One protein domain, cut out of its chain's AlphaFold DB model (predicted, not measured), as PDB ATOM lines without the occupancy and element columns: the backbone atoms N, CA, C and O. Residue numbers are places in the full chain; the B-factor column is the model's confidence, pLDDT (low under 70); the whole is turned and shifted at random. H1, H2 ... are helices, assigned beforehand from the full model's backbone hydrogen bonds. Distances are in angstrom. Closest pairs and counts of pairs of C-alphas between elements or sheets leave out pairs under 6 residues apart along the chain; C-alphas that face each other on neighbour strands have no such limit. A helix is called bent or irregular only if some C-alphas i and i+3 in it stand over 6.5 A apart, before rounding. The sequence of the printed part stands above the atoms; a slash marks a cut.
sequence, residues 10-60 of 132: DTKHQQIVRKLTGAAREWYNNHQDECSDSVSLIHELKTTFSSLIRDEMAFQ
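AT A GLANCE: This is residues 10 to 60 of the 132 residues of the protein "Hypothetical protein" of Didymodactylos carnosus (UniProt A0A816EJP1). Three short helical pieces, H1, H2 and the arm H3a, form a small body with their centres in a triangle, and residues 50 to 60 of the bent helix H3 stick out as an arm that makes the length. The 51 printed residues hold three named helices, H1, H2, H3, with no named strand: all helix. The whole is only just compact, close to loose, with a radius of gyration of the C-alphas of 11.5 A and spans of 35 by 19 by 19 A.

IN THESE COORDINATES: H1, residues 10 to 19, begins at C-alpha 10 (-63.604, 31.869, -7.917) and is 14.6 A long. H2, residues 22 to 30, is 13.0 A long. H3, residues 38 to 60, was assigned as one helix by its hydrogen bonds but is bent, with C-alphas 48 and 51 7.3 A apart. Its arms are H3a, residues 38 to 48, 15.2 A, and H3b, residues 51 to 60, 14.1 A, ending at C-alpha 60 (-30.374, 38.356, -4.030).

HOW THE PARTS SIT: H1 and H3a touch, closest at the C-alphas of His 13 and Ser 38, 4.6 A. H2 is close to H1 but not clearly touching, at Val 17 and Arg 25, C-alphas 7.6 A apart. H3a and H3b stand at a steep tilt of 66 degrees. In H1, H2, H3a and H3b every O i to N i+4 pair is within hydrogen-bond range.

THE WHOLE: The printed part has no cut and no long link. Confidence is under 70 at residue 10 and residues 51 to 55.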
ATOM      1  N   ASP A  10     -63.863  33.080  -7.115       64.81
ATOM      2  CA  ASP A  10     -63.604  31.869  -7.917       64.81
ATOM      3  C   ASP A  10     -62.717  32.122  -9.143       64.81
ATOM      4  O   ASP A  10     -61.847  31.320  -9.496       64.81
ATOM      5  N   THR A  11     -62.904  33.265  -9.809       80.75
ATOM      6  CA  THR A  11     -62.102  33.625 -10.987       80.75
ATOM      7  C   THR A  11     -60.667  33.945 -10.575       80.75
ATOM      8  O   THR A  11     -59.720  33.617 -11.291       80.75
ATOM      9  N   LYS A  12     -60.489  34.549  -9.398       83.31
ATOM     10  CA  LYS A  12     -59.174  34.846  -8.832       83.31
ATOM     11  C   LYS A  12     -58.451  33.568  -8.405       83.31
ATOM     12  O   LYS A  12     -57.277  33.416  -8.738       83.31
ATOM     13  N   HIS A  13     -59.148  32.636  -7.756       86.12
ATOM     14  CA  HIS A  13     -58.603  31.327  -7.384       86.12
ATOM     15  C   HIS A  13     -58.048  30.580  -8.600       86.12
ATOM     16  O   HIS A  13     -56.866  30.244  -8.657       86.12
ATOM     17  N   GLN A  14     -58.864  30.431  -9.647       87.19
ATOM     18  CA  GLN A  14     -58.446  29.759 -10.880       87.19
ATOM     19  C   GLN A  14     -57.267  30.457 -11.568       87.19
ATOM     20  O   GLN A  14     -56.385  29.789 -12.114       87.19
ATOM     21  N   GLN A  15     -57.222  31.792 -11.551       87.94
ATOM     22  CA  GLN A  15     -56.093  32.542 -12.103       87.94
ATOM     23  C   GLN A  15     -54.792  32.293 -11.336       87.94
ATOM     24  O   GLN A  15     -53.747  32.150 -11.971       87.94
ATOM     25  N   ILE A  16     -54.838  32.223 -10.002       88.88
ATOM     26  CA  ILE A  16     -53.663  31.919  -9.172       88.88
ATOM     27  C   ILE A  16     -53.179  30.502  -9.477       88.88
ATOM     28  O   ILE A  16     -52.020  30.316  -9.845       88.88
ATOM     29  N   VAL A  17     -54.081  29.520  -9.438       91.69
ATOM     30  CA  VAL A  17     -53.775  28.102  -9.687       91.69
ATOM     31  C   VAL A  17     -53.147  27.882 -11.068       91.69
ATOM     32  O   VAL A  17     -52.212  27.092 -11.203       91.69
ATOM     33  N   ARG A  18     -53.607  28.600 -12.103       92.69
ATOM     34  CA  ARG A  18     -53.038  28.539 -13.466       92.69
ATOM     35  C   ARG A  18     -51.610  29.073 -13.569       92.69
ATOM     36  O   ARG A  18     -50.908  28.701 -14.503       92.69
ATOM     37  N   LYS A  19     -51.195  29.957 -12.659       91.19
ATOM     38  CA  LYS A  19     -49.837  30.517 -12.631       91.19
ATOM     39  C   LYS A  19     -48.859  29.678 -11.815       91.19
ATOM     40  O   LYS A  19     -47.661  29.913 -11.917       91.19
ATOM     41  N   LEU A  20     -49.348  28.727 -11.016       91.44
ATOM     42  CA  LEU A  20     -48.482  27.812 -10.283       91.44
ATOM     43  C   LEU A  20     -47.761  26.884 -11.258       91.44
ATOM     44  O   LEU A  20     -48.385  26.256 -12.115       91.44
ATOM     45  N   THR A  21     -46.449  26.767 -11.089       89.44
ATOM     46  CA  THR A  21     -45.572  25.908 -11.887       89.44
ATOM     47  C   THR A  21     -44.591  25.168 -10.978       89.44
ATOM     48  O   THR A  21     -44.389  25.550  -9.822       89.44
ATOM     49  N   GLY A  22     -44.004  24.081 -11.487       89.75
ATOM     50  CA  GLY A  22     -43.008  23.283 -10.763       89.75
ATOM     51  C   GLY A  22     -43.484  22.832  -9.378       89.75
ATOM     52  O   GLY A  22     -44.645  22.454  -9.206       89.75
ATOM     53  N   ALA A  23     -42.601  22.943  -8.383       87.50
ATOM     54  CA  ALA A  23     -42.855  22.511  -7.007       87.50
ATOM     55  C   ALA A  23     -44.095  23.168  -6.372       87.50
ATOM     56  O   ALA A  23     -44.818  22.520  -5.620       87.50
ATOM     57  N   ALA A  24     -44.399  24.428  -6.707       89.81
ATOM     58  CA  ALA A  24     -45.592  25.103  -6.195       89.81
ATOM     59  C   ALA A  24     -46.887  24.494  -6.755       89.81
ATOM     60  O   ALA A  24     -47.906  24.441  -6.064       89.81
ATOM     61  N   ARG A  25     -46.854  24.000  -8.000       93.69
ATOM     62  CA  ARG A  25     -47.998  23.309  -8.605       93.69
ATOM     63  C   ARG A  25     -48.191  21.916  -8.022       93.69
ATOM     64  O   ARG A  25     -49.326  21.532  -7.753       93.69
ATOM     65  N   GLU A  26     -47.102  21.179  -7.844       92.88
ATOM     66  CA  GLU A  26     -47.121  19.847  -7.231       92.88
ATOM     67  C   GLU A  26     -47.631  19.911  -5.791       92.88
ATOM     68  O   GLU A  26     -48.528  19.154  -5.428       92.88
ATOM     69  N   TRP A  27     -47.145  20.878  -5.009       93.38
ATOM     70  CA  TRP A  27     -47.629  21.126  -3.654       93.38
ATOM     71  C   TRP A  27     -49.134  21.421  -3.630       93.38
ATOM     72  O   TRP A  27     -49.858  20.765  -2.883       93.38
ATOM     73  N   TYR A  28     -49.624  22.328  -4.488       94.06
ATOM     74  CA  TYR A  28     -51.052  22.665  -4.541       94.06
ATOM     75  C   TYR A  28     -51.925  21.448  -4.859       94.06
ATOM     76  O   TYR A  28     -52.975  21.272  -4.251       94.06
ATOM     77  N   ASN A  29     -51.495  20.585  -5.787       93.25
ATOM     78  CA  ASN A  29     -52.246  19.376  -6.133       93.25
ATOM     79  C   ASN A  29     -52.424  18.427  -4.930       93.25
ATOM     80  O   ASN A  29     -53.411  17.702  -4.895       93.25
ATOM     81  N   ASN A  30     -51.510  18.459  -3.954       93.25
ATOM     82  CA  ASN A  30     -51.569  17.640  -2.740       93.25
ATOM     83  C   ASN A  30     -52.321  18.311  -1.571       93.25
ATOM     84  O   ASN A  30     -52.594  17.637  -0.587       93.25
ATOM     85  N   HIS A  31     -52.649  19.605  -1.671       91.12
ATOM     86  CA  HIS A  31     -53.266  20.404  -0.595       91.12
ATOM     87  C   HIS A  31     -54.539  21.127  -1.078       91.12
ATOM     88  O   HIS A  31     -54.865  22.225  -0.624       91.12
ATOM     89  N   GLN A  32     -55.258  20.540  -2.043       87.19
ATOM     90  CA  GLN A  32     -56.444  21.170  -2.641       87.19
ATOM     91  C   GLN A  32     -57.566  21.395  -1.622       87.19
ATOM     92  O   GLN A  32     -58.217  22.437  -1.674       87.19
ATOM     93  N   ASP A  33     -57.743  20.468  -0.679       87.69
ATOM     94  CA  ASP A  33     -58.793  20.538   0.345       87.69
ATOM     95  C   ASP A  33     -58.602  21.745   1.286       87.69
ATOM     96  O   ASP A  33     -59.561  22.407   1.682       87.69
ATOM     97  N   GLU A  34     -57.347  22.094   1.573       85.81
ATOM     98  CA  GLU A  34     -56.953  23.237   2.409       85.81
ATOM     99  C   GLU A  34     -57.014  24.572   1.641       85.81
ATOM    100  O   GLU A  34     -57.071  25.651   2.228       85.81
ATOM    101  N   CYS A  35     -57.059  24.509   0.308       87.56
ATOM    102  CA  CYS A  35     -57.048  25.654  -0.598       87.56
ATOM    103  C   CYS A  35     -58.409  25.839  -1.291       87.56
ATOM    104  O   CYS A  35     -58.478  25.948  -2.518       87.56
ATOM    105  N   SER A  36     -59.493  25.872  -0.511       84.31
ATOM    106  CA  SER A  36     -60.870  25.936  -1.032       84.31
ATOM    107  C   SER A  36     -61.254  27.290  -1.657       84.31
ATOM    108  O   SER A  36     -62.139  27.345  -2.507       84.31
ATOM    109  N   ASP A  37     -60.583  28.377  -1.270       86.06
ATOM    110  CA  ASP A  37     -60.822  29.734  -1.771       86.06
ATOM    111  C   ASP A  37     -59.506  30.504  -1.983       86.06
ATOM    112  O   ASP A  37     -58.421  30.057  -1.585       86.06
ATOM    113  N   SER A  38     -59.586  31.688  -2.607       85.00
ATOM    114  CA  SER A  38     -58.384  32.450  -2.963       85.00
ATOM    115  C   SER A  38     -57.619  32.981  -1.748       85.00
ATOM    116  O   SER A  38     -56.405  33.175  -1.832       85.00
ATOM    117  N   VAL A  39     -58.294  33.229  -0.624       88.88
ATOM    118  CA  VAL A  39     -57.680  33.706   0.619       88.88
ATOM    119  C   VAL A  39     -56.900  32.574   1.272       88.88
ATOM    120  O   VAL A  39     -55.717  32.761   1.564       88.88
ATOM    121  N   SER A  40     -57.523  31.407   1.422       88.69
ATOM    122  CA  SER A  40     -56.917  30.197   1.984       88.69
ATOM    123  C   SER A  40     -55.724  29.734   1.141       88.69
ATOM    124  O   SER A  40     -54.632  29.534   1.668       88.69
ATOM    125  N   LEU A  41     -55.852  29.736  -0.193       90.56
ATOM    126  CA  LEU A  41     -54.736  29.444  -1.100       90.56
ATOM    127  C   LEU A  41     -53.565  30.426  -0.936       90.56
ATOM    128  O   LEU A  41     -52.406  30.015  -0.891       90.56
ATOM    129  N   ILE A  42     -53.832  31.736  -0.865       89.38
ATOM    130  CA  ILE A  42     -52.770  32.739  -0.674       89.38
ATOM    131  C   ILE A  42     -52.109  32.577   0.697       89.38
ATOM    132  O   ILE A  42     -50.895  32.769   0.804       89.38
ATOM    133  N   HIS A  43     -52.890  32.273   1.734       89.62
ATOM    134  CA  HIS A  43     -52.378  32.016   3.073       89.62
ATOM    135  C   HIS A  43     -51.419  30.827   3.059       89.62
ATOM    136  O   HIS A  43     -50.256  30.996   3.417       89.62
ATOM    137  N   GLU A  44     -51.851  29.676   2.549       91.12
ATOM    138  CA  GLU A  44     -51.038  28.459   2.552       91.12
ATOM    139  C   GLU A  44     -49.814  28.553   1.638       91.12
ATOM    140  O   GLU A  44     -48.721  28.122   2.015       91.12
ATOM    141  N   LEU A  45     -49.930  29.222   0.485       89.19
ATOM    142  CA  LEU A  45     -48.768  29.525  -0.354       89.19
ATOM    143  C   LEU A  45     -47.749  30.387   0.395       89.19
ATOM    144  O   LEU A  45     -46.547  30.141   0.315       89.19
ATOM    145  N   LYS A  46     -48.199  31.400   1.140       85.38
ATOM    146  CA  LYS A  46     -47.291  32.199   1.964       85.38
ATOM    147  C   LYS A  46     -46.707  31.357   3.088       85.38
ATOM    148  O   LYS A  46     -45.503  31.421   3.288       85.38
ATOM    149  N   THR A  47     -47.490  30.573   3.804       85.44
ATOM    150  CA  THR A  47     -46.974  29.755   4.905       85.44
ATOM    151  C   THR A  47     -45.909  28.777   4.415       85.44
ATOM    152  O   THR A  47     -44.820  28.720   4.982       85.44
ATOM    153  N   THR A  48     -46.176  28.103   3.298       87.50
ATOM    154  CA  THR A  48     -45.297  27.076   2.729       87.50
ATOM    155  C   THR A  48     -44.052  27.668   2.070       87.50
ATOM    156  O   THR A  48     -42.947  27.171   2.271       87.50
ATOM    157  N   PHE A  49     -44.201  28.745   1.292       83.69
ATOM    158  CA  PHE A  49     -43.119  29.259   0.447       83.69
ATOM    159  C   PHE A  49     -42.483  30.555   0.959       83.69
ATOM    160  O   PHE A  49     -41.470  30.976   0.409       83.69
ATOM    161  N   SER A  50     -43.006  31.214   2.003       76.50
ATOM    162  CA  SER A  50     -42.418  32.491   2.447       76.50
ATOM    163  C   SER A  50     -41.032  32.340   3.056       76.50
ATOM    164  O   SER A  50     -40.279  33.300   2.993       76.50
ATOM    165  N   SER A  51     -40.671  31.203   3.662       68.25
ATOM    166  CA  SER A  51     -39.284  30.977   4.104       68.25
ATOM    167  C   SER A  51     -38.351  30.913   2.899       68.25
ATOM    168  O   SER A  51     -37.450  31.732   2.799       68.25
ATOM    169  N   LEU A  52     -38.668  30.058   1.924       66.75
ATOM    170  CA  LEU A  52     -37.906  29.914   0.681       66.75
ATOM    171  C   LEU A  52     -37.756  31.247  -0.064       66.75
ATOM    172  O   LEU A  52     -36.653  31.618  -0.449       66.75
ATOM    173  N   ILE A  53     -38.849  32.003  -0.201       69.19
ATOM    174  CA  ILE A  53     -38.837  33.313  -0.861       69.19
ATOM    175  C   ILE A  53     -38.028  34.333  -0.051       69.19
ATOM    176  O   ILE A  53     -37.301  35.125  -0.642       69.19
ATOM    177  N   ARG A  54     -38.133  34.351   1.285       67.62
ATOM    178  CA  ARG A  54     -37.357  35.281   2.124       67.62
ATOM    179  C   ARG A  54     -35.864  34.995   2.045       67.62
ATOM    180  O   ARG A  54     -35.101  35.948   1.911       67.62
ATOM    181  N   ASP A  55     -35.475  33.729   2.086       66.50
ATOM    182  CA  ASP A  55     -34.074  33.315   2.074       66.50
ATOM    183  C   ASP A  55     -33.467  33.577   0.684       66.50
ATOM    184  O   ASP A  55     -32.427  34.225   0.565       66.50
ATOM    185  N   GLU A  56     -34.174  33.215  -0.393       70.31
ATOM    186  CA  GLU A  56     -33.764  33.511  -1.773       70.31
ATOM    187  C   GLU A  56     -33.667  35.026  -2.032       70.31
ATOM    188  O   GLU A  56     -32.685  35.512  -2.601       70.31
ATOM    189  N   MET A  57     -34.643  35.810  -1.559       74.56
ATOM    190  CA  MET A  57     -34.594  37.271  -1.656       74.56
ATOM    191  C   MET A  57     -33.472  37.874  -0.807       74.56
ATOM    192  O   MET A  57     -32.889  38.883  -1.207       74.56
ATOM    193  N   ALA A  58     -33.146  37.294   0.350       76.25
ATOM    194  CA  ALA A  58     -32.012  37.731   1.158       76.25
ATOM    195  C   ALA A  58     -30.692  37.499   0.409       76.25
ATOM    196  O   ALA A  58     -29.882  38.426   0.318       76.25
ATOM    197  N   PHE A  59     -30.519  36.340  -0.238       80.75
ATOM    198  CA  PHE A  59     -29.363  36.072  -1.101       80.75
ATOM    199  C   PHE A  59     -29.250  37.057  -2.267       80.75
ATOM    200  O   PHE A  59     -28.166  37.580  -2.531       80.75
ATOM    201  N   GLN A  60     -30.360  37.376  -2.936       84.88
ATOM    202  CA  GLN A  60     -30.374  38.356  -4.030       84.88
ATOM    203  C   GLN A  60     -30.005  39.778  -3.578       84.88
ATOM    204  O   GLN A  60     -29.572  40.590  -4.395       84.88
TER     205      GLN A  60